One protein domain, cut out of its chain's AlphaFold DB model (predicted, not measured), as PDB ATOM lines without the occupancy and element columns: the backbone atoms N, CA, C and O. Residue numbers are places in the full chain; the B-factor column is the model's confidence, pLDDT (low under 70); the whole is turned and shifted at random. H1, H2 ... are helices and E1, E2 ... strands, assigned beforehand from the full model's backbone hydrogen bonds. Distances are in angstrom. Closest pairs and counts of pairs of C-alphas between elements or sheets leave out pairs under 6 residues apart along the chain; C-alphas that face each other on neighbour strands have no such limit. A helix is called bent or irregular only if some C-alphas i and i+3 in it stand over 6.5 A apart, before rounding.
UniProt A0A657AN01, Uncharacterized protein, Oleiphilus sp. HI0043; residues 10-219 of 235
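What this domain is: This is residues 10 to 219 of the 235 residues of an uncharacterized protein of Oleiphilus sp. HI0043 (UniProt A0A657AN01). A long, narrow, twisted sheet of four strands runs out at one end into a bundle of three helices, H6, H7 and H8, with H5 and H9 nearby. Near its other end, the small helices H3 and H4 cover one face of the sheet, and residues 10 to 25, with H1, stick out from the body. The printed part has 210 residues, with nine named helices and four named strands in the order H1 H2 H3 H4 E1 H5 H6 H7 E2 E3 H8 H9 E4; the sheet runs E1 E2 E3 E4, antiparallel throughout, and the class is mixed, helices and strands. It is extended, with a radius of gyration of the C-alphas of 27.7 A and spans of 89 by 47 by 23 A.

Where its parts are: H1, residues 10 to 21, begins at C-alpha 10 (174.013, 191.116, 147.313) and is 16.4 A long. H2 is residues 35 to 39, H3 50 to 56 and H4 58 to 62. E1, residues 71 to 84, spans 41.9 A. H5 is residues 88 to 96, H6 100 to 110 and H7 113 to 130, 25.9 A long. E2, residues 134 to 148, spans 44.6 A, and E3, residues 152 to 169, spans 54.2 A. H8 is residues 173 to 186, 20.4 A long, and H9 is 194 to 197. E4, residues 201 to 218, spans 55.1 A and ends at C-alpha 218 (155.545, 183.320, 118.005).

How they stand to each other: H1 stands free, and H2 touches no helix and is not on the sheet. H3 is irregular, with C-alphas 51 and 54 7.3 A apart; it is on the sheet at a height of 8.3 A. H4 is on the same face, over E4, and touches H3, the closest C-alphas being those of Lys 50 and Ile 61, 4.9 A. N 77 and O 142 of E1 and E2 are 2.9 A apart, N 141 and O 160 of the hairpin E2 and E3 2.8 A, and N 159 and O 211 of E3 and E4 2.7 A, each within hydrogen-bond range. H5 is on the sheet at a height of 9.7 A, while H7 only grazes it with residues 127 to 130. H6, H7 and H8 form an up and down bundle, each running against the one before. The helical hairpin H6 and H7 touches closest at the C-alphas of Ala 107 and Thr 116, 4.8 A, at a shallow tilt of 22 degrees. H7 and H8 touch at a shallow tilt of 3 degrees, opposite ways, closest at the C-alphas of Ile 113 and Glu 184, 5.9 A. H9 and H6 are close but not clearly touching, the closest C-alphas being those of Ile 105 and Ile 194, 6.6 A. Every O i to N i+4 pair is within hydrogen-bond range in H1, H2, H5, H6, H7 and H8; H3 has 1 of 3, with 3 of 4 O i to N i+3 pairs, H4 has 0 of 1, with 2 of 2, and H9 is too short for such a pair.

The domain as a whole: The two C-alphas farthest apart, those of Asp 67 and Gly 187, are 90.4 A apart. The printed part has no cut, and the link H1 to H2 is long, with 13 residues. The mean pLDDT of the printed part is 82.1; 29 residues are under 70, among them residues 20 to 35 and 190 to 193.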
ATOM      1  N   SER A  10     175.140 191.571 146.495       74.44
ATOM      2  CA  SER A  10     174.013 191.116 147.313       74.44
ATOM      3  C   SER A  10     172.899 190.484 146.471       74.44
ATOM      4  O   SER A  10     172.388 189.430 146.829       74.44
ATOM      5  N   ASN A  11     172.558 191.078 145.322       73.88
ATOM      6  CA  ASN A  11     171.516 190.559 144.427       73.88
ATOM      7  C   ASN A  11     171.967 189.262 143.744       73.88
ATOM      8  O   ASN A  11     171.172 188.344 143.564       73.88
ATOM      9  N   PHE A  12     173.256 189.165 143.412       79.44
ATOM     10  CA  PHE A  12     173.843 187.937 142.881       79.44
ATOM     11  C   PHE A  12     173.863 186.812 143.927       79.44
ATOM     12  O   PHE A  12     173.481 185.683 143.621       79.44
ATOM     13  N   ALA A  13     174.226 187.127 145.174       80.00
ATOM     14  CA  ALA A  13     174.201 186.174 146.282       80.00
ATOM     15  C   ALA A  13     172.777 185.681 146.588       80.00
ATOM     16  O   ALA A  13     172.577 184.484 146.772       80.00
ATOM     17  N   ILE A  14     171.777 186.569 146.563       81.50
ATOM     18  CA  ILE A  14     170.364 186.196 146.736       81.50
ATOM     19  C   ILE A  14     169.903 185.278 145.596       81.50
ATOM     20  O   ILE A  14     169.318 184.237 145.871       81.50
ATOM     21  N   CYS A  15     170.229 185.585 144.335       78.00
ATOM     22  CA  CYS A  15     169.924 184.694 143.208       78.00
ATOM     23  C   CYS A  15     170.584 183.315 143.346       78.00
ATOM     24  O   CYS A  15     169.944 182.310 143.048       78.00
ATOM     25  N   LEU A  16     171.835 183.246 143.813       78.56
ATOM     26  CA  LEU A  16     172.527 181.976 144.056       78.56
ATOM     27  C   LEU A  16     171.879 181.170 145.184       78.56
ATOM     28  O   LEU A  16     171.725 179.961 145.041       78.56
ATOM     29  N   VAL A  17     171.453 181.821 146.268       78.44
ATOM     30  CA  VAL A  17     170.718 181.161 147.358       78.44
ATOM     31  C   VAL A  17     169.352 180.680 146.869       78.44
ATOM     32  O   VAL A  17     168.984 179.542 147.143       78.44
ATOM     33  N   CYS A  18     168.627 181.475 146.077       70.69
ATOM     34  CA  CYS A  18     167.365 181.052 145.469       70.69
ATOM     35  C   CYS A  18     167.551 179.860 144.511       70.69
ATOM     36  O   CYS A  18     166.750 178.930 144.561       70.69
ATOM     37  N   LEU A  19     168.608 179.842 143.688       70.25
ATOM     38  CA  LEU A  19     168.958 178.717 142.801       70.25
ATOM     39  C   LEU A  19     169.381 177.459 143.583       70.25
ATOM     40  O   LEU A  19     169.014 176.344 143.209       70.25
ATOM     41  N   ALA A  20     170.111 177.625 144.689       67.06
ATOM     42  CA  ALA A  20     170.515 176.529 145.571       67.06
ATOM     43  C   ALA A  20     169.333 175.941 146.367       67.06
ATOM     44  O   ALA A  20     169.288 174.741 146.605       67.06
ATOM     45  N   TYR A  21     168.342 176.761 146.736       60.50
ATOM     46  CA  TYR A  21     167.118 176.290 147.400       60.50
ATOM     47  C   TYR A  21     166.103 175.655 146.442       60.50
ATOM     48  O   TYR A  21     165.296 174.835 146.869       60.50
ATOM     49  N   SER A  22     166.130 176.009 145.155       55.44
ATOM     50  CA  SER A  22     165.233 175.435 144.137       55.44
ATOM     51  C   SER A  22     165.805 174.197 143.440       55.44
ATOM     52  O   SER A  22     165.131 173.579 142.616       55.44
ATOM     53  N   SER A  23     167.017 173.764 143.802       45.06
ATOM     54  CA  SER A  23     167.627 172.528 143.304       45.06
ATOM     55  C   SER A  23     167.198 171.309 144.130       45.06
ATOM     56  O   SER A  23     168.013 170.541 144.632       45.06
ATOM     57  N   THR A  24     165.890 171.062 144.221       46.75
ATOM     58  CA  THR A  24     165.415 169.705 144.513       46.75
ATOM     59  C   THR A  24     165.623 168.868 143.256       46.75
ATOM     60  O   THR A  24     164.846 168.943 142.301       46.75
ATOM     61  N   ALA A  25     166.698 168.084 143.220       41.78
ATOM     62  CA  ALA A  25     166.913 167.094 142.173       41.78
ATOM     63  C   ALA A  25     165.918 165.942 142.369       41.78
ATOM     64  O   ALA A  25     166.207 164.940 143.019       41.78
ATOM     65  N   LEU A  26     164.715 166.090 141.815       46.19
ATOM     66  CA  LEU A  26     163.741 165.011 141.771       46.19
ATOM     67  C   LEU A  26     164.194 164.008 140.698       46.19
ATOM     68  O   LEU A  26     163.821 164.104 139.531       46.19
ATOM     69  N   SER A  27     165.020 163.031 141.083       40.78
ATOM     70  CA  SER A  27     165.323 161.856 140.254       40.78
ATOM     71  C   SER A  27     164.136 160.889 140.287       40.78
ATOM     72  O   SER A  27     164.203 159.758 140.766       40.78
ATOM     73  N   GLY A  28     162.987 161.380 139.838       46.94
ATOM     74  CA  GLY A  28     161.812 160.590 139.541       46.94
ATOM     75  C   GLY A  28     161.671 160.396 138.048       46.94
ATOM     76  O   GLY A  28     162.109 161.233 137.264       46.94
ATOM     77  N   TYR A  29     161.039 159.298 137.647       48.34
ATOM     78  CA  TYR A  29     160.611 159.145 136.264       48.34
ATOM     79  C   TYR A  29     159.703 160.338 135.933       48.34
ATOM     80  O   TYR A  29     158.645 160.468 136.543       48.34
ATOM     81  N   LYS A  30     160.142 161.218 135.027       54.44
ATOM     82  CA  LYS A  30     159.336 162.317 134.487       54.44
ATOM     83  C   LYS A  30     158.308 161.691 133.544       54.44
ATOM     84  O   LYS A  30     158.558 161.597 132.347       54.44
ATOM     85  N   VAL A  31     157.186 161.184 134.066       55.06
ATOM     86  CA  VAL A  31     156.128 160.546 133.247       55.06
ATOM     87  C   VAL A  31     155.286 161.613 132.535       55.06
ATOM     88  O   VAL A  31     154.105 161.419 132.284       55.06
ATOM     89  N   PHE A  32     155.844 162.764 132.171       59.53
ATOM     90  CA  PHE A  32     155.133 163.652 131.267       59.53
ATOM     91  C   PHE A  32     155.320 163.137 129.855       59.53
ATOM     92  O   PHE A  32     156.117 163.663 129.101       59.53
ATOM     93  N   LEU A  33     154.645 162.059 129.491       61.94
ATOM     94  CA  LEU A  33     154.780 161.453 128.179       61.94
ATOM     95  C   LEU A  33     153.433 161.588 127.480       61.94
ATOM     96  O   LEU A  33     152.465 160.944 127.862       61.94
ATOM     97  N   ASP A  34     153.342 162.441 126.464       66.94
ATOM     98  CA  ASP A  34     152.230 162.362 125.526       66.94
ATOM     99  C   ASP A  34     152.276 160.986 124.835       66.94
ATOM    100  O   ASP A  34     153.341 160.361 124.785       66.94
ATOM    101  N   PRO A  35     151.165 160.481 124.270       67.75
ATOM    102  CA  PRO A  35     151.132 159.148 123.661       67.75
ATOM    103  C   PRO A  35     152.268 158.896 122.656       67.75
ATOM    104  O   PRO A  35     152.758 157.777 122.526       67.75
ATOM    105  N   ARG A  36     152.742 159.954 121.980       71.44
ATOM    106  CA  ARG A  36     153.913 159.902 121.102       71.44
ATOM    107  C   ARG A  36     155.220 159.689 121.871       71.44
ATOM    108  O   ARG A  36     155.973 158.791 121.509       71.44
ATOM    109  N   SER A  37     155.500 160.477 122.907       72.50
ATOM    110  CA  SER A  37     156.690 160.293 123.743       72.50
ATOM    111  C   SER A  37     156.660 158.952 124.491       72.50
ATOM    112  O   SER A  37     157.693 158.291 124.587       72.50
ATOM    113  N   MET A  38     155.475 158.475 124.905       71.12
ATOM    114  CA  MET A  38     155.283 157.122 125.456       71.12
ATOM    115  C   MET A  38     155.662 156.040 124.439       71.12
ATOM    116  O   MET A  38     156.466 155.162 124.749       71.12
ATOM    117  N   ALA A  39     155.143 156.130 123.209       73.00
ATOM    118  CA  ALA A  39     155.460 155.189 122.134       73.00
ATOM    119  C   ALA A  39     156.952 155.192 121.747       73.00
ATOM    120  O   ALA A  39     157.455 154.200 121.229       73.00
ATOM    121  N   MET A  40     157.671 156.284 122.021       77.50
ATOM    122  CA  MET A  40     159.110 156.423 121.769       77.50
ATOM    123  C   MET A  40     159.974 156.190 123.019       77.50
ATOM    124  O   MET A  40     161.078 156.733 123.118       77.50
ATOM    125  N   GLY A  41     159.480 155.419 123.990       70.88
ATOM    126  CA  GLY A  41     160.261 155.003 125.159       70.88
ATOM    127  C   GLY A  41     160.620 156.139 126.118       70.88
ATOM    128  O   GLY A  41     161.606 156.042 126.843       70.88
ATOM    129  N   GLY A  42     159.854 157.229 126.121       69.56
ATOM    130  CA  GLY A  42     160.060 158.346 127.036       69.56
ATOM    131  C   GLY A  42     160.832 159.535 126.458       69.56
ATOM    132  O   GLY A  42     161.120 160.491 127.176       69.56
ATOM    133  N   THR A  43     161.203 159.493 125.175       73.94
ATOM    134  CA  THR A  43     161.954 160.581 124.530       73.94
ATOM    135  C   THR A  43     161.023 161.736 124.166       73.94
ATOM    136  O   THR A  43     159.951 161.512 123.603       73.94
ATOM    137  N   GLY A  44     161.399 162.979 124.487       68.50
ATOM    138  CA  GLY A  44     160.540 164.140 124.209       68.50
ATOM    139  C   GLY A  44     161.249 165.433 123.809       68.50
ATOM    140  O   GLY A  44     160.592 166.343 123.323       68.50
ATOM    141  N   VAL A  45     162.580 165.530 123.909       73.50
ATOM    142  CA  VAL A  45     163.316 166.778 123.595       73.50
ATOM    143  C   VAL A  45     163.153 167.217 122.130       73.50
ATOM    144  O   VAL A  45     163.113 168.413 121.850       73.50
ATOM    145  N   ALA A  46     163.029 166.266 121.200       71.00
ATOM    146  CA  ALA A  46     162.846 166.534 119.766       71.00
ATOM    147  C   ALA A  46     161.561 165.923 119.177       71.00
ATOM    148  O   ALA A  46     161.215 166.200 118.032       71.00
ATOM    149  N   SER A  47     160.868 165.071 119.933       69.25
ATOM    150  CA  SER A  47     159.758 164.239 119.452       69.25
ATOM    151  C   SER A  47     158.427 164.514 120.149       69.25
ATOM    152  O   SER A  47     157.393 164.031 119.678       69.25
ATOM    153  N   ALA A  48     158.423 165.287 121.241       70.19
ATOM    154  CA  ALA A  48     157.194 165.655 121.928       70.19
ATOM    155  C   ALA A  48     156.266 166.459 121.008       70.19
ATOM    156  O   ALA A  48     156.698 167.262 120.177       70.19
ATOM    157  N   SER A  49     154.958 166.258 121.156       75.31
ATOM    158  CA  SER A  49     153.980 167.163 120.552       75.31
ATOM    159  C   SER A  49     154.034 168.559 121.189       75.31
ATOM    160  O   SER A  49     154.572 168.744 122.282       75.31
ATOM    161  N   LYS A  50     153.403 169.550 120.539       79.56
ATOM    162  CA  LYS A  50     153.248 170.909 121.090       79.56
ATOM    163  C   LYS A  50     152.616 170.920 122.494       79.56
ATOM    164  O   LYS A  50     152.960 171.782 123.293       79.56
ATOM    165  N   PHE A  51     151.763 169.942 122.821       74.56
ATOM    166  CA  PHE A  51     151.170 169.773 124.159       74.56
ATOM    167  C   PHE A  51     152.194 169.447 125.232       74.56
ATOM    168  O   PHE A  51     152.030 169.826 126.387       74.56
ATOM    169  N   ASN A  52     153.231 168.712 124.842       73.00
ATOM    170  CA  ASN A  52     154.255 168.238 125.748       73.00
ATOM    171  C   ASN A  52     155.523 169.111 125.721       73.00
ATOM    172  O   ASN A  52     156.502 168.814 126.409       73.00
ATOM    173  N   ALA A  53     155.510 170.191 124.932       75.56
ATOM    174  CA  ALA A  53     156.635 171.102 124.787       75.56
ATOM    175  C   ALA A  53     157.050 171.696 126.139       75.56
ATOM    176  O   ALA A  53     158.233 171.715 126.456       75.56
ATOM    177  N   SER A  54     156.092 172.099 126.977       75.44
ATOM    178  CA  SER A  54     156.379 172.761 128.255       75.44
ATOM    179  C   SER A  54     157.244 171.933 129.210       75.44
ATOM    180  O   SER A  54     158.110 172.504 129.864       75.44
ATOM    181  N   ALA A  55     157.076 170.606 129.271       73.94
ATOM    182  CA  ALA A  55     157.878 169.787 130.185       73.94
ATOM    183  C   ALA A  55     159.114 169.125 129.555       73.94
ATOM    184  O   ALA A  55     160.003 168.709 130.300       73.94
ATOM    185  N   HIS A  56     159.188 169.004 128.224       76.75
ATOM    186  CA  HIS A  56     160.352 168.409 127.548       76.75
ATOM    187  C   HIS A  56     161.279 169.446 126.933       76.75
ATOM    188  O   HIS A  56     162.480 169.442 127.189       76.75
ATOM    189  N   ASN A  57     160.722 170.300 126.080       79.50
ATOM    190  CA  ASN A  57     161.455 171.313 125.341       79.50
ATOM    191  C   ASN A  57     160.487 172.425 124.905       79.50
ATOM    192  O   ASN A  57     159.794 172.266 123.893       79.50
ATOM    193  N   PRO A  58     160.445 173.559 125.630       78.81
ATOM    194  CA  PRO A  58     159.528 174.656 125.334       78.81
ATOM    195  C   PRO A  58     159.665 175.201 123.910       78.81
ATOM    196  O   PRO A  58     158.688 175.701 123.363       78.81
ATOM    197  N   ALA A  59     160.827 175.049 123.261       80.88
ATOM    198  CA  ALA A  59     161.022 175.477 121.877       80.88
ATOM    199  C   ALA A  59     160.129 174.716 120.878       80.88
ATOM    200  O   ALA A  59     159.817 175.244 119.812       80.88
ATOM    201  N   LEU A  60     159.664 173.506 121.225       80.44
ATOM    202  CA  LEU A  60     158.771 172.714 120.374       80.44
ATOM    203  C   LEU A  60     157.421 173.402 120.114       80.44
ATOM    204  O   LEU A  60     156.772 173.118 119.108       80.44
ATOM    205  N   ILE A  61     157.009 174.341 120.974       83.44
ATOM    206  CA  ILE A  61     155.759 175.088 120.795       83.44
ATOM    207  C   ILE A  61     155.815 176.053 119.600       83.44
ATOM    208  O   ILE A  61     154.789 176.310 118.976       83.44
ATOM    209  N   ALA A  62     157.016 176.521 119.241       78.94
ATOM    210  CA  ALA A  62     157.253 177.446 118.135       78.94
ATOM    211  C   ALA A  62     157.308 176.748 116.767       78.94
ATOM    212  O   ALA A  62     157.383 177.422 115.740       78.94
ATOM    213  N   PHE A  63     157.301 175.407 116.722       75.06
ATOM    214  CA  PHE A  63     157.381 174.690 115.451       75.06
ATOM    215  C   PHE A  63     156.189 175.027 114.561       75.06
ATOM    216  O   PHE A  63     155.030 175.006 114.993       75.06
ATOM    217  N   ASN A  64     156.517 175.339 113.304       61.31
ATOM    218  CA  ASN A  64     155.611 175.984 112.371       61.31
ATOM    219  C   ASN A  64     154.307 175.180 112.219       61.31
ATOM    220  O   ASN A  64     154.300 173.977 111.939       61.31
ATOM    221  N   ARG A  65     153.189 175.875 112.427       65.62
ATOM    222  CA  ARG A  65     151.834 175.374 112.192       65.62
ATOM    223  C   ARG A  65     151.584 175.115 110.695       65.62
ATOM    224  O   ARG A  65     150.762 174.258 110.354       65.62
ATOM    225  N   GLY A  66     152.330 175.801 109.828       65.56
ATOM    226  CA  GLY A  66     152.061 175.939 108.402       65.56
ATOM    227  C   GLY A  66     150.784 176.750 108.161       65.56
ATOM    228  O   GLY A  66     150.230 177.341 109.089       65.56
ATOM    229  N   ASP A  67     150.261 176.686 106.939       68.56
ATOM    230  CA  ASP A  67     149.002 177.329 106.514       68.56
ATOM    231  C   ASP A  67     147.738 176.600 107.032       68.56
ATOM    232  O   ASP A  67     146.715 176.472 106.363       68.56
ATOM    233  N   LYS A  68     147.818 175.994 108.222       72.75
ATOM    234  CA  LYS A  68     146.662 175.332 108.842       72.75
ATOM    235  C   LYS A  68     145.783 176.392 109.506       72.75
ATOM    236  O   LYS A  68     146.323 177.357 110.030       72.75
ATOM    237  N   PRO A  69     144.456 176.194 109.565       80.69
ATOM    238  CA  PRO A  69     143.572 177.111 110.278       80.69
ATOM    239  C   PRO A  69     143.877 177.139 111.780       80.69
ATOM    240  O   PRO A  69     144.475 176.196 112.313       80.69
ATOM    241  N   ASP A  70     143.405 178.194 112.447       86.44
ATOM    242  CA  ASP A  70     143.430 178.343 113.904       86.44
ATOM    243  C   ASP A  70     142.775 177.146 114.586       86.44
ATOM    244  O   ASP A  70     141.673 176.720 114.225       86.44
ATOM    245  N   LYS A  71     143.481 176.572 115.564       86.31
ATOM    246  CA  LYS A  71     143.020 175.384 116.280       86.31
ATOM    247  C   LYS A  71     143.177 175.565 117.774       86.31
ATOM    248  O   LYS A  71     144.218 175.993 118.264       86.31
ATOM    249  N   ILE A  72     142.131 175.166 118.481       88.06
ATOM    250  CA  ILE A  72     142.157 174.966 119.921       88.06
ATOM    251  C   ILE A  72     142.209 173.468 120.143       88.06
ATOM    252  O   ILE A  72     141.448 172.705 119.544       88.06
ATOM    253  N   TYR A  73     143.106 173.059 121.016       86.06
ATOM    254  CA  TYR A  73     143.267 171.681 121.382       86.06
ATOM    255  C   TYR A  73     143.215 171.516 122.891       86.06
ATOM    256  O   TYR A  73     143.810 172.286 123.642       86.06
ATOM    257  N   LEU A  74     142.551 170.447 123.305       88.19
ATOM    258  CA  LEU A  74     142.435 170.030 124.688       88.19
ATOM    259  C   LEU A  74     143.039 168.634 124.817       88.19
ATOM    260  O   LEU A  74     142.700 167.745 124.035       88.19
ATOM    261  N   ALA A  75     143.907 168.439 125.804       83.12
ATOM    262  CA  ALA A  75     144.427 167.121 126.134       83.12
ATOM    263  C   ALA A  75     144.402 166.908 127.646       83.12
ATOM    264  O   ALA A  75     144.941 167.708 128.407       83.12
ATOM    265  N   ILE A  76     143.797 165.800 128.061       86.06
ATOM    266  CA  ILE A  76     143.811 165.322 129.440       86.06
ATOM    267  C   ILE A  76     144.526 163.981 129.414       86.06
ATOM    268  O   ILE A  76     144.145 163.095 128.652       86.06
ATOM    269  N   ASN A  77     145.584 163.857 130.204       78.75
ATOM    270  CA  ASN A  77     146.396 162.652 130.270       78.75
ATOM    271  C   ASN A  77     146.460 162.186 131.719       78.75
ATOM    272  O   ASN A  77     146.725 162.985 132.616       78.75
ATOM    273  N   SER A  78     146.248 160.892 131.927       84.06
ATOM    274  CA  SER A  78     146.428 160.234 133.214       84.06
ATOM    275  C   SER A  78     147.314 159.012 133.025       84.06
ATOM    276  O   SER A  78     147.095 158.227 132.100       84.06
ATOM    277  N   GLY A  79     148.300 158.845 133.895       78.31
ATOM    278  CA  GLY A  79     149.206 157.708 133.898       78.31
ATOM    279  C   GLY A  79     149.277 157.099 135.286       78.31
ATOM    280  O   GLY A  79     149.414 157.814 136.273       78.31
ATOM    281  N   GLN A  80     149.207 155.775 135.360       82.50
ATOM    282  CA  GLN A  80     149.459 155.037 136.590       82.50
ATOM    283  C   GLN A  80     150.521 153.983 136.313       82.50
ATOM    284  O   GLN A  80     150.475 153.283 135.301       82.50
ATOM    285  N   ARG A  81     151.487 153.873 137.217       79.56
ATOM    286  CA  ARG A  81     152.491 152.818 137.196       79.56
ATOM    287  C   ARG A  81     152.645 152.256 138.591       79.56
ATOM    288  O   ARG A  81     152.925 152.987 139.532       79.56
ATOM    289  N   GLN A  82     152.540 150.942 138.690       79.31
ATOM    290  CA  GLN A  82     152.802 150.220 139.921       79.31
ATOM    291  C   GLN A  82     154.036 149.350 139.706       79.31
ATOM    292  O   GLN A  82     154.129 148.613 138.729       79.31
ATOM    293  N   LEU A  83     155.008 149.503 140.593       76.69
ATOM    294  CA  LEU A  83     156.212 148.696 140.689       76.69
ATOM    295  C   LEU A  83     156.125 147.995 142.036       76.69
ATOM    296  O   LEU A  83     156.279 148.626 143.080       76.69
ATOM    297  N   TYR A  84     155.823 146.709 142.014       70.44
ATOM    298  CA  TYR A  84     155.729 145.895 143.214       70.44
ATOM    299  C   TYR A  84     156.851 144.859 143.192       70.44
ATOM    300  O   TYR A  84     157.156 144.297 142.139       70.44
ATOM    301  N   GLY A  85     157.468 144.599 144.348       66.88
ATOM    302  CA  GLY A  85     157.993 143.259 144.582       66.88
ATOM    303  C   GLY A  85     156.793 142.317 144.626       66.88
ATOM    304  O   GLY A  85     155.829 142.621 145.331       66.88
ATOM    305  N   GLU A  86     156.805 141.229 143.851       71.88
ATOM    306  CA  GLU A  86     155.692 140.260 143.776       71.88
ATOM    307  C   GLU A  86     155.206 139.799 145.160       71.88
ATOM    308  O   GLU A  86     154.028 139.490 145.320       71.88
ATOM    309  N   SER A  87     156.085 139.846 146.164       83.19
ATOM    310  CA  SER A  87     155.820 139.399 147.523       83.19
ATOM    311  C   SER A  87     155.357 140.475 148.510       83.19
ATOM    312  O   SER A  87     154.908 140.101 149.578       83.19
ATOM    313  N   PHE A  88     155.396 141.788 148.232       89.62
ATOM    314  CA  PHE A  88     155.164 142.793 149.298       89.62
ATOM    315  C   PHE A  88     153.819 142.632 150.011       89.62
ATOM    316  O   PHE A  88     153.736 142.656 151.236       89.62
ATOM    317  N   ASN A  89     152.750 142.452 149.236       89.38
ATOM    318  CA  ASN A  89     151.422 142.283 149.809       89.38
ATOM    319  C   ASN A  89     151.281 140.936 150.534       89.38
ATOM    320  O   ASN A  89     150.652 140.890 151.587       89.38
ATOM    321  N   SER A  90     151.861 139.856 149.994       90.81
ATOM    322  CA  SER A  90     151.853 138.561 150.680       90.81
ATOM    323  C   SER A  90     152.696 138.606 151.949       90.81
ATOM    324  O   SER A  90     152.227 138.143 152.967       90.81
ATOM    325  N   ASP A  91     153.857 139.259 151.950       91.94
ATOM    326  CA  ASP A  91     154.744 139.380 153.110       91.94
ATOM    327  C   ASP A  91     154.042 140.055 154.291       91.94
ATOM    328  O   ASP A  91     154.120 139.566 155.419       91.94
ATOM    329  N   VAL A  92     153.321 141.152 154.029       91.12
ATOM    330  CA  VAL A  92     152.530 141.849 155.054       91.12
ATOM    331  C   VAL A  92     151.416 140.948 155.586       91.12
ATOM    332  O   VAL A  92     151.254 140.840 156.800       91.12
ATOM    333  N   LEU A  93     150.662 140.291 154.701       92.56
ATOM    334  CA  LEU A  93     149.563 139.412 155.104       92.56
ATOM    335  C   LEU A  93     150.061 138.170 155.853       92.56
ATOM    336  O   LEU A  93     149.460 137.774 156.846       92.56
ATOM    337  N   ASP A  94     151.158 137.570 155.404       92.75
ATOM    338  CA  ASP A  94     151.771 136.393 156.012       92.75
ATOM    339  C   ASP A  94     152.260 136.716 157.422       92.75
ATOM    340  O   ASP A  94     152.041 135.925 158.332       92.75
ATOM    341  N   TYR A  95     152.865 137.893 157.629       92.12
ATOM    342  CA  TYR A  95     153.258 138.345 158.964       92.12
ATOM    343  C   TYR A  95     152.038 138.618 159.856       92.12
ATOM    344  O   TYR A  95     151.979 138.121 160.973       92.12
ATOM    345  N   GLN A  96     151.029 139.342 159.356       90.62
ATOM    346  CA  GLN A  96     149.815 139.666 160.123       90.62
ATOM    347  C   GLN A  96     149.011 138.434 160.553       90.62
ATOM    348  O   GLN A  96     148.375 138.450 161.602       90.62
ATOM    349  N   ASN A  97     149.016 137.380 159.737       94.25
ATOM    350  CA  ASN A  97     148.324 136.127 160.039       94.25
ATOM    351  C   ASN A  97     149.190 135.143 160.842       94.25
ATOM    352  O   ASN A  97     148.718 134.059 161.192       94.25
ATOM    353  N   SER A  98     150.452 135.483 161.101       94.19
ATOM    354  CA  SER A  98     151.397 134.615 161.788       94.19
ATOM    355  C   SER A  98     151.297 134.766 163.310       94.19
ATOM    356  O   SER A  98     151.299 135.891 163.808       94.19
ATOM    357  N   PRO A  99     151.287 133.663 164.082       94.38
ATOM    358  CA  PRO A  99     151.339 133.729 165.541       94.38
ATOM    359  C   PRO A  99     152.751 134.009 166.085       94.38
ATOM    360  O   PRO A  99     152.898 134.174 167.289       94.38
ATOM    361  N   ILE A 100     153.783 134.081 165.230       92.75
ATOM    362  CA  ILE A 100     155.201 134.091 165.637       92.75
ATOM    363  C   ILE A 100     155.535 135.208 166.641       92.75
ATOM    364  O   ILE A 100     156.301 134.978 167.576       92.75
ATOM    365  N   GLU A 101     154.970 136.407 166.477       92.38
ATOM    366  CA  GLU A 101     155.187 137.516 167.417       92.38
ATOM    367  C   GLU A 101     154.587 137.202 168.795       92.38
ATOM    368  O   GLU A 101     155.259 137.325 169.820       92.38
ATOM    369  N   GLN A 102     153.349 136.703 168.814       91.75
ATOM    370  CA  GLN A 102     152.657 136.330 170.043       91.75
ATOM    371  C   GLN A 102     153.323 135.137 170.739       91.75
ATOM    372  O   GLN A 102     153.408 135.118 171.966       91.75
ATOM    373  N   ASP A 103     153.812 134.156 169.981       93.00
ATOM    374  CA  ASP A 103     154.522 132.991 170.512       93.00
ATOM    375  C   ASP A 103     155.812 133.414 171.227       93.00
ATOM    376  O   ASP A 103     156.082 132.949 172.336       93.00
ATOM    377  N   PHE A 104     156.559 134.361 170.649       92.81
ATOM    378  CA  PHE A 104     157.734 134.952 171.288       92.81
ATOM    379  C   PHE A 104     157.377 135.714 172.572       92.81
ATOM    380  O   PHE A 104     158.007 135.496 173.608       92.81
ATOM    381  N   ILE A 105     156.343 136.561 172.538       91.12
ATOM    382  CA  ILE A 105     155.876 137.302 173.721       91.12
ATOM    383  C   ILE A 105     155.462 136.335 174.838       91.12
ATOM    384  O   ILE A 105     155.826 136.520 176.001       91.12
ATOM    385  N   ASN A 106     154.728 135.275 174.498       91.25
ATOM    386  CA  ASN A 106     154.277 134.268 175.455       91.25
ATOM    387  C   ASN A 106     155.453 133.499 176.072       91.25
ATOM    388  O   ASN A 106     155.458 133.284 177.283       91.25
ATOM    389  N   ALA A 107     156.451 133.119 175.267       90.19
ATOM    390  CA  ALA A 107     157.654 132.436 175.740       90.19
ATOM    391  C   ALA A 107     158.506 133.336 176.655       90.19
ATOM    392  O   ALA A 107     158.917 132.921 177.739       90.19
ATOM    393  N   ALA A 108     158.688 134.604 176.283       88.88
ATOM    394  CA  ALA A 108     159.426 135.564 177.100       88.88
ATOM    395  C   ALA A 108     158.733 135.840 178.450       88.88
ATOM    396  O   ALA A 108     159.398 135.977 179.480       88.88
ATOM    397  N   ASN A 109     157.395 135.874 178.463       87.88
ATOM    398  CA  ASN A 109     156.594 136.045 179.678       87.88
ATOM    399  C   ASN A 109     156.518 134.779 180.545       87.88
ATOM    400  O   ASN A 109     156.341 134.887 181.759       87.88
ATOM    401  N   SER A 110     156.629 133.583 179.955       87.31
ATOM    402  CA  SER A 110     156.643 132.323 180.710       87.31
ATOM    403  C   SER A 110     157.970 132.093 181.442       87.31
ATOM    404  O   SER A 110     158.003 131.343 182.419       87.31
ATOM    405  N   GLY A 111     159.045 132.751 180.992       82.25
ATOM    406  CA  GLY A 111     160.389 132.597 181.547       82.25
ATOM    407  C   GLY A 111     161.119 131.343 181.064       82.25
ATOM    408  O   GLY A 111     162.188 131.014 181.586       82.25
ATOM    409  N   ASP A 112     160.570 130.625 180.078       87.38
ATOM    410  CA  ASP A 112     161.242 129.471 179.487       87.38
ATOM    411  C   ASP A 112     162.351 129.936 178.535       87.38
ATOM    412  O   ASP A 112     162.108 130.442 177.437       87.38
ATOM    413  N   ILE A 113     163.599 129.756 178.968       89.06
ATOM    414  CA  ILE A 113     164.792 130.182 178.230       89.06
ATOM    415  C   ILE A 113     164.911 129.462 176.878       89.06
ATOM    416  O   ILE A 113     165.358 130.069 175.902       89.06
ATOM    417  N   SER A 114     164.556 128.175 176.809       91.50
ATOM    418  CA  SER A 114     164.697 127.396 175.573       91.50
ATOM    419  C   SER A 114     163.666 127.850 174.549       91.50
ATOM    420  O   SER A 114     164.035 128.229 173.436       91.50
ATOM    421  N   ASP A 115     162.399 127.906 174.959       91.81
ATOM    422  CA  ASP A 115     161.303 128.330 174.084       91.81
ATOM    423  C   ASP A 115     161.472 129.790 173.643       91.81
ATOM    424  O   ASP A 115     161.234 130.120 172.479       91.81
ATOM    425  N   THR A 116     161.957 130.672 174.528       91.56
ATOM    426  CA  THR A 116     162.224 132.079 174.186       91.56
ATOM    427  C   THR A 116     163.297 132.196 173.105       91.56
ATOM    428  O   THR A 116     163.156 132.994 172.184       91.56
ATOM    429  N   ARG A 117     164.367 131.392 173.165       92.25
ATOM    430  CA  ARG A 117     165.424 131.400 172.138       92.25
ATOM    431  C   ARG A 117     164.922 130.905 170.788       92.25
ATOM    432  O   ARG A 117     165.249 131.504 169.761       92.25
ATOM    433  N   ASP A 118     164.150 129.825 170.791       95.12
ATOM    434  CA  ASP A 118     163.652 129.214 169.562       95.12
ATOM    435  C   ASP A 118     162.629 130.126 168.869       95.12
ATOM    436  O   ASP A 118     162.752 130.403 167.673       95.12
ATOM    437  N   THR A 119     161.683 130.687 169.626       94.38
ATOM    438  CA  THR A 119     160.691 131.649 169.110       94.38
ATOM    439  C   THR A 119     161.324 132.977 168.688       94.38
ATOM    440  O   THR A 119     160.986 133.495 167.623       94.38
ATOM    441  N   ALA A 120     162.309 133.494 169.431       94.00
ATOM    442  CA  ALA A 120     163.063 134.691 169.049       94.00
ATOM    443  C   ALA A 120     163.791 134.514 167.713       94.00
ATOM    444  O   ALA A 120     163.796 135.416 166.874       94.00
ATOM    445  N   LYS A 121     164.402 133.343 167.495       95.44
ATOM    446  CA  LYS A 121     165.067 133.030 166.230       95.44
ATOM    447  C   LYS A 121     164.069 133.014 165.074       95.44
ATOM    448  O   LYS A 121     164.329 133.652 164.058       95.44
ATOM    449  N   LEU A 122     162.922 132.355 165.247       94.88
ATOM    450  CA  LEU A 122     161.859 132.323 164.237       94.88
ATOM    451  C   LEU A 122     161.341 133.728 163.902       94.88
ATOM    452  O   LEU A 122     161.190 134.058 162.726       94.88
ATOM    453  N   LEU A 123     161.119 134.570 164.917       94.88
ATOM    454  CA  LEU A 123     160.681 135.953 164.727       94.88
ATOM    455  C   LEU A 123     161.727 136.777 163.969       94.88
ATOM    456  O   LEU A 123     161.392 137.452 162.997       94.88
ATOM    457  N   LYS A 124     163.003 136.685 164.360       95.06
ATOM    458  CA  LYS A 124     164.099 137.382 163.671       95.06
ATOM    459  C   LYS A 124     164.237 136.936 162.223       95.06
ATOM    460  O   LYS A 124     164.367 137.794 161.351       95.06
ATOM    461  N   ASP A 125     164.193 135.632 161.970       94.56
ATOM    462  CA  ASP A 125     164.307 135.076 160.624       94.56
ATOM    463  C   ASP A 125     163.140 135.582 159.756       94.56
ATOM    464  O   ASP A 125     163.383 136.153 158.690       94.56
ATOM    465  N   SER A 126     161.904 135.520 160.268       93.06
ATOM    466  CA  SER A 126     160.703 136.019 159.582       93.06
ATOM    467  C   SER A 126     160.767 137.522 159.271       93.06
ATOM    468  O   SER A 126     160.526 137.940 158.137       93.06
ATOM    469  N   LEU A 127     161.153 138.349 160.249       93.19
ATOM    470  CA  LEU A 127     161.308 139.795 160.059       93.19
ATOM    471  C   LEU A 127     162.460 140.134 159.104       93.19
ATOM    472  O   LEU A 127     162.391 141.123 158.376       93.19
ATOM    473  N   SER A 128     163.538 139.344 159.104       92.69
ATOM    474  CA  SER A 128     164.691 139.555 158.224       92.69
ATOM    475  C   SER A 128     164.386 139.216 156.765       92.69
ATOM    476  O   SER A 128     164.787 139.970 155.883       92.69
ATOM    477  N   GLU A 129     163.627 138.145 156.519       92.31
ATOM    478  CA  GLU A 129     163.198 137.718 155.185       92.31
ATOM    479  C   GLU A 129     162.289 138.763 154.531       92.31
ATOM    480  O   GLU A 129     162.407 139.045 153.340       92.31
ATOM    481  N   LYS A 130     161.415 139.380 155.330       91.56
ATOM    482  CA  LYS A 130     160.442 140.378 154.865       91.56
ATOM    483  C   LYS A 130     161.006 141.795 154.813       91.56
ATOM    484  O   LYS A 130     160.384 142.690 154.235       91.56
ATOM    485  N   SER A 131     162.172 142.023 155.411       90.81
ATOM    486  CA  SER A 131     162.800 143.339 155.461       90.81
ATOM    487  C   SER A 131     163.111 143.855 154.054       90.81
ATOM    488  O   SER A 131     163.559 143.113 153.183       90.81
ATOM    489  N   PHE A 132     162.881 145.148 153.825       89.31
ATOM    490  CA  PHE A 132     163.067 145.836 152.542       89.31
ATOM    491  C   PHE A 132     162.158 145.387 151.392       89.31
ATOM    492  O   PHE A 132     162.256 145.950 150.294       89.31
ATOM    493  N   SER A 133     161.224 144.462 151.631       91.31
ATOM    494  CA  SER A 133     160.110 144.252 150.711       91.31
ATOM    495  C   SER A 133     159.398 145.592 150.519       91.31
ATOM    496  O   SER A 133     159.109 146.306 151.489       91.31
ATOM    497  N   SER A 134     159.185 145.994 149.266       90.62
ATOM    498  CA  SER A 134     158.697 147.336 148.951       90.62
ATOM    499  C   SER A 134     157.684 147.367 147.815       90.62
ATOM    500  O   SER A 134     157.675 146.551 146.890       90.62
ATOM    501  N   TYR A 135     156.824 148.372 147.901       90.19
ATOM    502  CA  TYR A 135     155.799 148.705 146.936       90.19
ATOM    503  C   TYR A 135     155.951 150.162 146.527       90.19
ATOM    504  O   TYR A 135     156.011 151.058 147.367       90.19
ATOM    505  N   ARG A 136     155.965 150.418 145.223       88.19
ATOM    506  CA  ARG A 136     155.992 151.763 144.667       88.19
ATOM    507  C   ARG A 136     154.823 151.969 143.717       88.19
ATOM    508  O   ARG A 136     154.647 151.228 142.756       88.19
ATOM    509  N   SER A 137     154.092 153.053 143.932       87.69
ATOM    510  CA  SER A 137     153.077 153.553 143.013       87.69
ATOM    511  C   SER A 137     153.455 154.949 142.536       87.69
ATOM    512  O   SER A 137     153.864 155.797 143.328       87.69
ATOM    513  N   ASP A 138     153.353 155.174 141.233       86.00
ATOM    514  CA  ASP A 138     153.463 156.474 140.589       86.00
ATOM    515  C   ASP A 138     152.122 156.771 139.894       86.00
ATOM    516  O   ASP A 138     151.654 155.985 139.069       86.00
ATOM    517  N   GLU A 139     151.518 157.911 140.199       86.44
ATOM    518  CA  GLU A 139     150.300 158.420 139.578       86.44
ATOM    519  C   GLU A 139     150.570 159.811 139.004       86.44
ATOM    520  O   GLU A 139     151.264 160.629 139.603       86.44
ATOM    521  N   MET A 140     150.044 160.074 137.816       83.06
ATOM    522  CA  MET A 140     150.272 161.308 137.082       83.06
ATOM    523  C   MET A 140     148.975 161.762 136.429       83.06
ATOM    524  O   MET A 140     148.305 160.983 135.756       83.06
ATOM    525  N   HIS A 141     148.653 163.038 136.608       85.94
ATOM    526  CA  HIS A 141     147.515 163.715 136.002       85.94
ATOM    527  C   HIS A 141     147.996 164.975 135.315       85.94
ATOM    528  O   HIS A 141     148.807 165.727 135.855       85.94
ATOM    529  N   ASN A 142     147.483 165.229 134.122       83.62
ATOM    530  CA  ASN A 142     147.833 166.413 133.369       83.62
ATOM    531  C   ASN A 142     146.669 166.907 132.521       83.62
ATOM    532  O   ASN A 142     145.958 166.131 131.884       83.62
ATOM    533  N   PHE A 143     146.547 168.221 132.465       87.12
ATOM    534  CA  PHE A 143     145.627 168.949 131.619       87.12
ATOM    535  C   PHE A 143     146.429 169.953 130.794       87.12
ATOM    536  O   PHE A 143     147.248 170.691 131.335       87.12
ATOM    537  N   ASN A 144     146.167 169.992 129.494       87.50
ATOM    538  CA  ASN A 144     146.760 170.927 128.548       87.50
ATOM    539  C   ASN A 144     145.660 171.587 127.711       87.50
ATOM    540  O   ASN A 144     144.807 170.900 127.140       87.50
ATOM    541  N   LEU A 145     145.753 172.905 127.565       89.81
ATOM    542  CA  LEU A 145     144.977 173.710 126.632       89.81
ATOM    543  C   LEU A 145     145.945 174.448 125.705       89.81
ATOM    544  O   LEU A 145     146.630 175.383 126.119       89.81
ATOM    545  N   LEU A 146     145.971 174.039 124.440       88.38
ATOM    546  CA  LEU A 146     146.821 174.622 123.410       88.38
ATOM    547  C   LEU A 146     145.963 175.427 122.433       88.38
ATOM    548  O   LEU A 146     145.060 174.891 121.795       88.38
ATOM    549  N   VAL A 147     146.288 176.704 122.284       89.94
ATOM    550  CA  VAL A 147     145.708 177.612 121.293       89.94
ATOM    551  C   VAL A 147     146.787 177.895 120.253       89.94
ATOM    552  O   VAL A 147     147.794 178.529 120.562       89.94
ATOM    553  N   ASP A 148     146.607 177.375 119.040       86.81
ATOM    554  CA  ASP A 148     147.572 177.466 117.940       86.81
ATOM    555  C   ASP A 148     147.036 178.396 116.839       86.81
ATOM    556  O   ASP A 148     146.324 177.964 115.922       86.81
ATOM    557  N   THR A 149     147.357 179.686 116.961       84.81
ATOM    558  CA  THR A 149     146.959 180.759 116.032       84.81
ATOM    559  C   THR A 149     148.178 181.337 115.314       84.81
ATOM    560  O   THR A 149     149.304 181.173 115.774       84.81
ATOM    561  N   ASP A 150     147.978 182.023 114.192       80.12
ATOM    562  CA  ASP A 150     149.038 182.822 113.561       80.12
ATOM    563  C   ASP A 150     148.905 184.287 114.017       80.12
ATOM    564  O   ASP A 150     147.815 184.849 113.891       80.12
ATOM    565  N   PRO A 151     149.943 184.934 114.584       80.38
ATOM    566  CA  PRO A 151     151.332 184.491 114.743       80.38
ATOM    567  C   PRO A 151     151.680 183.954 116.137       80.38
ATOM    568  O   PRO A 151     152.845 184.019 116.533       80.38
ATOM    569  N   LEU A 152     150.707 183.495 116.924       86.44
ATOM    570  CA  LEU A 152     150.874 183.211 118.349       86.44
ATOM    571  C   LEU A 152     150.371 181.815 118.736       86.44
ATOM    572  O   LEU A 152     149.191 181.499 118.587       86.44
ATOM    573  N   THR A 153     151.237 181.024 119.364       87.88
ATOM    574  CA  THR A 153     150.848 179.781 120.035       87.88
ATOM    575  C   THR A 153     150.973 179.943 121.544       87.88
ATOM    576  O   THR A 153     152.013 180.371 122.049       87.88
ATOM    577  N   ILE A 154     149.927 179.552 122.272       88.56
ATOM    578  CA  ILE A 154     149.893 179.524 123.738       88.56
ATOM    579  C   ILE A 154     149.533 178.110 124.188       88.56
ATOM    580  O   ILE A 154     148.531 177.562 123.739       88.56
ATOM    581  N   ASN A 155     150.310 177.534 125.103       88.38
ATOM    582  CA  ASN A 155     149.981 176.293 125.799       88.38
ATOM    583  C   ASN A 155     149.847 176.580 127.290       88.38
ATOM    584  O   ASN A 155     150.836 176.943 127.920       88.38
ATOM    585  N   PHE A 156     148.658 176.402 127.851       90.25
ATOM    586  CA  PHE A 156     148.438 176.387 129.293       90.25
ATOM    587  C   PHE A 156     148.397 174.943 129.783       90.25
ATOM    588  O   PHE A 156     147.760 174.102 129.147       90.25
ATOM    589  N   TYR A 157     149.040 174.660 130.911       87.94
ATOM    590  CA  TYR A 157     149.102 173.311 131.455       87.94
ATOM    591  C   TYR A 157     149.006 173.282 132.975       87.94
ATOM    592  O   TYR A 157     149.488 174.181 133.665       87.94
ATOM    593  N   THR A 158     148.418 172.208 133.493       89.88
ATOM    594  CA  THR A 158     148.471 171.842 134.910       89.88
ATOM    595  C   THR A 158     148.866 170.383 135.016       89.88
ATOM    596  O   THR A 158     148.269 169.543 134.343       89.88
ATOM    597  N   ARG A 159     149.814 170.063 135.887       84.44
ATOM    598  CA  ARG A 159     150.258 168.702 136.162       84.44
ATOM    599  C   ARG A 159     150.259 168.427 137.654       84.44
ATOM    600  O   ARG A 159     150.582 169.306 138.449       84.44
ATOM    601  N   ARG A 160     149.949 167.185 137.997       87.44
ATOM    602  CA  ARG A 160     150.096 166.622 139.330       87.44
ATOM    603  C   ARG A 160     150.747 165.252 139.219       87.44
ATOM    604  O   ARG A 160     150.312 164.432 138.415       87.44
ATOM    605  N   GLU A 161     151.771 165.009 140.014       86.12
ATOM    606  CA  GLU A 161     152.460 163.730 140.114       86.12
ATOM    607  C   GLU A 161     152.489 163.301 141.579       86.12
ATOM    608  O   GLU A 161     153.022 164.008 142.431       86.12
ATOM    609  N   ILE A 162     151.933 162.126 141.863       87.88
ATOM    610  CA  ILE A 162     151.946 161.513 143.185       87.88
ATOM    611  C   ILE A 162     152.823 160.272 143.109       87.88
ATOM    612  O   ILE A 162     152.568 159.353 142.334       87.88
ATOM    613  N   ARG A 163     153.855 160.208 143.943       86.50
ATOM    614  CA  ARG A 163     154.641 158.996 144.157       86.50
ATOM    615  C   ARG A 163     154.450 158.521 145.578       86.50
ATOM    616  O   ARG A 163     154.723 159.265 146.510       86.50
ATOM    617  N   LYS A 164     154.094 157.254 145.735       90.38
ATOM    618  CA  LYS A 164     154.064 156.561 147.019       90.38
ATOM    619  C   LYS A 164     155.076 155.426 147.005       90.38
ATOM    620  O   LYS A 164     155.089 154.627 146.073       90.38
ATOM    621  N   VAL A 165     155.912 155.352 148.029       90.50
ATOM    622  CA  VAL A 165     156.809 154.220 148.278       90.50
ATOM    623  C   VAL A 165     156.499 153.699 149.668       90.50
ATOM    624  O   VAL A 165     156.526 154.470 150.619       90.50
ATOM    625  N   SER A 166     156.182 152.417 149.780       92.31
ATOM    626  CA  SER A 166     155.993 151.712 151.042       92.31
ATOM    627  C   SER A 166     157.049 150.625 151.173       92.31
ATOM    628  O   SER A 166     157.275 149.896 150.211       92.31
ATOM    629  N   THR A 167     157.662 150.495 152.343       92.38
ATOM    630  CA  THR A 167     158.731 149.526 152.604       92.38
ATOM    631  C   THR A 167     158.542 148.908 153.982       92.38
ATOM    632  O   THR A 167     158.221 149.614 154.937       92.38
ATOM    633  N   ILE A 168     158.750 147.598 154.090       92.38
ATOM    634  CA  ILE A 168     158.803 146.901 155.379       92.38
ATOM    635  C   ILE A 168     160.175 147.148 156.009       92.38
ATOM    636  O   ILE A 168     161.203 146.896 155.374       92.38
ATOM    637  N   LEU A 169     160.203 147.628 157.251       92.56
ATOM    638  CA  LEU A 169     161.439 147.838 157.999       92.56
ATOM    639  C   LEU A 169     161.431 147.009 159.280       92.56
ATOM    640  O   LEU A 169     160.610 147.231 160.168       92.56
ATOM    641  N   ASN A 170     162.396 146.095 159.377       93.19
ATOM    642  CA  ASN A 170     162.724 145.416 160.622       93.19
ATOM    643  C   ASN A 170     163.547 146.359 161.513       93.19
ATOM    644  O   ASN A 170     164.650 146.767 161.136       93.19
ATOM    645  N   LYS A 171     163.006 146.689 162.686       91.94
ATOM    646  CA  LYS A 171     163.665 147.521 163.708       91.94
ATOM    647  C   LYS A 171     163.961 146.755 164.996       91.94
ATOM    648  O   LYS A 171     164.690 147.260 165.845       91.94
ATOM    649  N   ASP A 172     163.465 145.527 165.111       93.06
ATOM    650  CA  ASP A 172     163.376 144.831 166.396       93.06
ATOM    651  C   ASP A 172     164.470 143.795 166.605       93.06
ATOM    652  O   ASP A 172     164.564 143.215 167.680       93.06
ATOM    653  N   ALA A 173     165.342 143.573 165.618       91.50
ATOM    654  CA  ALA A 173     166.407 142.577 165.720       91.50
ATOM    655  C   ALA A 173     167.266 142.733 166.992       91.50
ATOM    656  O   ALA A 173     167.570 141.734 167.641       91.50
ATOM    657  N   ALA A 174     167.632 143.968 167.356       91.69
ATOM    658  CA  ALA A 174     168.390 144.250 168.576       91.69
ATOM    659  C   ALA A 174     167.524 144.123 169.841       91.69
ATOM    660  O   ALA A 174     167.961 143.540 170.828       91.69
ATOM    661  N   THR A 175     166.284 144.611 169.788       91.62
ATOM    662  CA  THR A 175     165.325 144.539 170.897       91.62
ATOM    663  C   THR A 175     165.014 143.094 171.287       91.62
ATOM    664  O   THR A 175     165.012 142.757 172.468       91.62
ATOM    665  N   ILE A 176     164.821 142.213 170.303       92.44
ATOM    666  CA  ILE A 176     164.599 140.779 170.518       92.44
ATOM    667  C   ILE A 176     165.809 140.152 171.226       92.44
ATOM    668  O   ILE A 176     165.636 139.410 172.190       92.44
ATOM    669  N   ASP A 177     167.035 140.486 170.806       92.94
ATOM    670  CA  ASP A 177     168.257 139.982 171.449       92.94
ATOM    671  C   ASP A 177     168.405 140.472 172.899       92.94
ATOM    672  O   ASP A 177     168.923 139.747 173.755       92.94
ATOM    673  N   ASP A 178     167.948 141.688 173.192       91.06
ATOM    674  CA  ASP A 178     167.959 142.246 174.542       91.06
ATOM    675  C   ASP A 178     166.935 141.556 175.458       91.06
ATOM    676  O   ASP A 178     167.275 141.213 176.593       91.06
ATOM    677  N   ILE A 179     165.734 141.258 174.952       89.50
ATOM    678  CA  ILE A 179     164.701 140.503 175.681       89.50
ATOM    679  C   ILE A 179     165.184 139.080 175.988       89.50
ATOM    680  O   ILE A 179     165.105 138.637 177.134       89.50
ATOM    681  N   VAL A 180     165.753 138.378 175.000       91.38
ATOM    682  CA  VAL A 180     166.321 137.032 175.200       91.38
ATOM    683  C   VAL A 180     167.387 137.060 176.300       91.38
ATOM    684  O   VAL A 180     167.363 136.239 177.218       91.38
ATOM    685  N   ARG A 181     168.292 138.049 176.270       90.56
ATOM    686  CA  ARG A 181     169.338 138.209 177.293       90.56
ATOM    687  C   ARG A 181     168.762 138.478 178.685       90.56
ATOM    688  O   ARG A 181     169.311 137.997 179.680       90.56
ATOM    689  N   GLN A 182     167.678 139.245 178.775       88.38
ATOM    690  CA  GLN A 182     167.009 139.533 180.041       88.38
ATOM    691  C   GLN A 182     166.396 138.267 180.648       88.38
ATOM    692  O   GLN A 182     166.650 137.981 181.822       88.38
ATOM    693  N   VAL A 183     165.673 137.483 179.843       88.81
ATOM    694  CA  VAL A 183     165.085 136.199 180.263       88.81
ATOM    695  C   VAL A 183     166.176 135.233 180.731       88.81
ATOM    696  O   VAL A 183     166.053 134.641 181.800       88.81
ATOM    697  N   GLU A 184     167.301 135.147 180.017       88.75
ATOM    698  CA  GLU A 184     168.451 134.319 180.417       88.75
ATOM    699  C   GLU A 184     169.076 134.731 181.758       88.75
ATOM    700  O   GLU A 184     169.590 133.887 182.491       88.75
ATOM    701  N   THR A 185     169.061 136.030 182.073       86.81
ATOM    702  CA  THR A 185     169.737 136.576 183.261       86.81
ATOM    703  C   THR A 185     168.836 136.578 184.493       86.81
ATOM    704  O   THR A 185     169.304 136.354 185.608       86.81
ATOM    705  N   THR A 186     167.549 136.869 184.309       81.25
ATOM    706  CA  THR A 186     166.605 137.145 185.405       81.25
ATOM    707  C   THR A 186     165.474 136.124 185.509       81.25
ATOM    708  O   THR A 186     164.742 136.125 186.497       81.25
ATOM    709  N   GLY A 187     165.353 135.219 184.533       74.00
ATOM    710  CA  GLY A 187     164.318 134.188 184.473       74.00
ATOM    711  C   GLY A 187     162.953 134.689 184.001       74.00
ATOM    712  O   GLY A 187     162.058 133.872 183.835       74.00
ATOM    713  N   LEU A 188     162.781 135.999 183.785       73.69
ATOM    714  CA  LEU A 188     161.561 136.633 183.277       73.69
ATOM    715  C   LEU A 188     161.929 137.901 182.495       73.69
ATOM    716  O   LEU A 188     162.837 138.627 182.890       73.69
ATOM    717  N   ALA A 189     161.214 138.213 181.417       70.25
ATOM    718  CA  ALA A 189     161.264 139.557 180.844       70.25
ATOM    719  C   ALA A 189     160.572 140.549 181.805       70.25
ATOM    720  O   ALA A 189     159.590 140.184 182.456       70.25
ATOM    721  N   GLU A 190     161.056 141.792 181.937       64.88
ATOM    722  CA  GLU A 190     160.345 142.799 182.747       64.88
ATOM    723  C   GLU A 190     158.933 143.014 182.170       64.88
ATOM    724  O   GLU A 190     158.746 143.468 181.044       64.88
ATOM    725  N   SER A 191     157.927 142.612 182.950       56.38
ATOM    726  CA  SER A 191     156.608 142.176 182.477       56.38
ATOM    727  C   SER A 191     155.604 143.296 182.174       56.38
ATOM    728  O   SER A 191     154.412 143.146 182.442       56.38
ATOM    729  N   THR A 192     156.037 144.427 181.628       57.31
ATOM    730  CA  THR A 192     155.103 145.454 181.138       57.31
ATOM    731  C   THR A 192     155.579 146.001 179.803       57.31
ATOM    732  O   THR A 192     156.430 146.884 179.773       57.31
ATOM    733  N   GLY A 193     155.002 145.471 178.719       67.44
ATOM    734  CA  GLY A 193     155.078 146.071 177.387       67.44
ATOM    735  C   GLY A 193     156.144 145.502 176.451       67.44
ATOM    736  O   GLY A 193     156.722 146.275 175.702       67.44
ATOM    737  N   ILE A 194     156.407 144.185 176.430       80.12
ATOM    738  CA  ILE A 194     157.228 143.590 175.345       80.12
ATOM    739  C   ILE A 194     156.654 143.972 173.973       80.12
ATOM    740  O   ILE A 194     157.396 144.347 173.073       80.12
ATOM    741  N   GLU A 195     155.327 143.950 173.857       82.50
ATOM    742  CA  GLU A 195     154.567 144.424 172.695       82.50
ATOM    743  C   GLU A 195     154.888 145.890 172.352       82.50
ATOM    744  O   GLU A 195     155.051 146.226 171.186       82.50
ATOM    745  N   ASP A 196     155.060 146.749 173.362       84.06
ATOM    746  CA  ASP A 196     155.395 148.169 173.186       84.06
ATOM    747  C   ASP A 196     156.871 148.397 172.797       84.06
ATOM    748  O   ASP A 196     157.233 149.481 172.332       84.06
ATOM    749  N   LEU A 197     157.742 147.400 173.004       85.44
ATOM    750  CA  LEU A 197     159.156 147.452 172.620       85.44
ATOM    751  C   LEU A 197     159.370 147.085 171.145       85.44
ATOM    752  O   LEU A 197     160.362 147.515 170.549       85.44
ATOM    753  N   LEU A 198     158.466 146.294 170.563       89.31
ATOM    754  CA  LEU A 198     158.502 145.924 169.151       89.31
ATOM    755  C   LEU A 198     157.922 147.064 168.296       89.31
ATOM    756  O   LEU A 198     156.883 147.646 168.584       89.31
ATOM    757  N   SER A 199     158.641 147.435 167.242       90.50
ATOM    758  CA  SER A 199     158.448 148.669 166.472       90.50
ATOM    759  C   SER A 199     158.593 148.482 164.956       90.50
ATOM    760  O   SER A 199     158.465 149.448 164.183       90.50
ATOM    761  N   SER A 200     158.865 147.252 164.506       91.94
ATOM    762  CA  SER A 200     158.899 146.905 163.087       91.94
ATOM    763  C   SER A 200     157.572 147.264 162.441       91.94
ATOM    764  O   SER A 200     156.489 147.027 162.968       91.94
ATOM    765  N   SER A 201     157.655 147.925 161.295       91.94
ATOM    766  CA  SER A 201     156.490 148.565 160.697       91.94
ATOM    767  C   SER A 201     156.669 148.751 159.200       91.94
ATOM    768  O   SER A 201     157.774 148.702 158.653       91.94
ATOM    769  N   VAL A 202     155.541 148.966 158.523       92.75
ATOM    770  CA  VAL A 202     155.525 149.411 157.133       92.75
ATOM    771  C   VAL A 202     155.624 150.927 157.127       92.75
ATOM    772  O   VAL A 202     154.684 151.623 157.512       92.75
ATOM    773  N   GLU A 203     156.747 151.447 156.654       92.94
ATOM    774  CA  GLU A 203     156.904 152.880 156.448       92.94
ATOM    775  C   GLU A 203     156.467 153.259 155.041       92.94
ATOM    776  O   GLU A 203     156.774 152.568 154.069       92.94
ATOM    777  N   SER A 204     155.749 154.378 154.919       91.56
ATOM    778  CA  SER A 204     155.324 154.909 153.630       91.56
ATOM    779  C   SER A 204     155.756 156.357 153.478       91.56
ATOM    780  O   SER A 204     155.477 157.196 154.330       91.56
ATOM    781  N   THR A 205     156.424 156.652 152.370       91.06
ATOM    782  CA  THR A 205     156.789 158.006 151.964       91.06
ATOM    783  C   THR A 205     155.974 158.395 150.740       91.06
ATOM    784  O   THR A 205     155.949 157.667 149.742       91.06
ATOM    785  N   GLN A 206     155.327 159.558 150.802       90.56
ATOM    786  CA  GLN A 206     154.578 160.131 149.692       90.56
ATOM    787  C   GLN A 206     155.210 161.447 149.242       90.56
ATOM    788  O   GLN A 206     155.516 162.314 150.056       90.56
ATOM    789  N   PHE A 207     155.349 161.598 147.930       87.38
ATOM    790  CA  PHE A 207     155.705 162.842 147.267       87.38
ATOM    791  C   PHE A 207     154.525 163.267 146.405       87.38
ATOM    792  O   PHE A 207     154.102 162.504 145.541       87.38
ATOM    793  N   ASP A 208     154.000 164.461 146.652       89.25
ATOM    794  CA  ASP A 208     152.975 165.093 145.822       89.25
ATOM    795  C   ASP A 208     153.583 166.344 145.199       89.25
ATOM    796  O   ASP A 208     154.172 167.179 145.893       89.25
ATOM    797  N   TYR A 209     153.512 166.426 143.882       85.19
ATOM    798  CA  TYR A 209     154.092 167.503 143.114       85.19
ATOM    799  C   TYR A 209     153.056 168.058 142.155       85.19
ATOM    800  O   TYR A 209     152.574 167.357 141.271       85.19
ATOM    801  N   GLU A 210     152.769 169.343 142.298       88.81
ATOM    802  CA  GLU A 210     151.829 170.064 141.457       88.81
ATOM    803  C   GLU A 210     152.557 171.206 140.748       88.81
ATOM    804  O   GLU A 210     153.342 171.941 141.349       88.81
ATOM    805  N   GLU A 211     152.299 171.373 139.456       85.69
ATOM    806  CA  GLU A 211     152.751 172.537 138.700       85.69
ATOM    807  C   GLU A 211     151.639 173.017 137.779       85.69
ATOM    808  O   GLU A 211     150.940 172.230 137.144       85.69
ATOM    809  N   MET A 212     151.531 174.330 137.646       89.62
ATOM    810  CA  MET A 212     150.789 174.962 136.568       89.62
ATOM    811  C   MET A 212     151.692 175.946 135.844       89.62
ATOM    812  O   MET A 212     152.564 176.570 136.453       89.62
ATOM    813  N   GLY A 213     151.472 176.111 134.549       87.56
ATOM    814  CA  GLY A 213     152.277 177.020 133.759       87.56
ATOM    815  C   GLY A 213     151.657 177.346 132.418       87.56
ATOM    816  O   GLY A 213     150.644 176.786 131.999       87.56
ATOM    817  N   ALA A 214     152.301 178.287 131.740       87.81
ATOM    818  CA  ALA A 214     151.997 178.613 130.365       87.81
ATOM    819  C   ALA A 214     153.295 178.741 129.570       87.81
ATOM    820  O   ALA A 214     154.299 179.257 130.058       87.81
ATOM    821  N   THR A 215     153.274 178.280 128.329       86.00
ATOM    822  CA  THR A 215     154.350 178.490 127.364       86.00
ATOM    823  C   THR A 215     153.781 179.248 126.178       86.00
ATOM    824  O   THR A 215     152.678 178.955 125.720       86.00
ATOM    825  N   VAL A 216     154.528 180.233 125.694       87.19
ATOM    826  CA  VAL A 216     154.113 181.103 124.596       87.19
ATOM    827  C   VAL A 216     155.237 181.163 123.577       87.19
ATOM    828  O   VAL A 216     156.399 181.319 123.954       87.19
ATOM    829  N   ALA A 217     154.901 181.068 122.295       85.69
ATOM    830  CA  ALA A 217     155.838 181.368 121.224       85.69
ATOM    831  C   ALA A 217     155.151 182.052 120.053       85.69
ATOM    832  O   ALA A 217     153.959 181.870 119.802       85.69
ATOM    833  N   THR A 218     155.947 182.805 119.306       81.25
ATOM    834  CA  THR A 218     155.545 183.320 118.005       81.25
ATOM    835  C   THR A 218     155.782 182.254 116.938       81.25
ATOM    836  O   THR A 218     156.894 181.738 116.835       81.25
ATOM    837  N   THR A 219     154.777 181.948 116.123       65.50
ATOM    838  CA  THR A 219     154.871 180.974 115.017       65.50
ATOM    839  C   THR A 219     155.495 181.546 113.752       65.50
ATOM    840  O   THR A 219     155.695 180.804 112.792       65.50
TER     841      THR A 219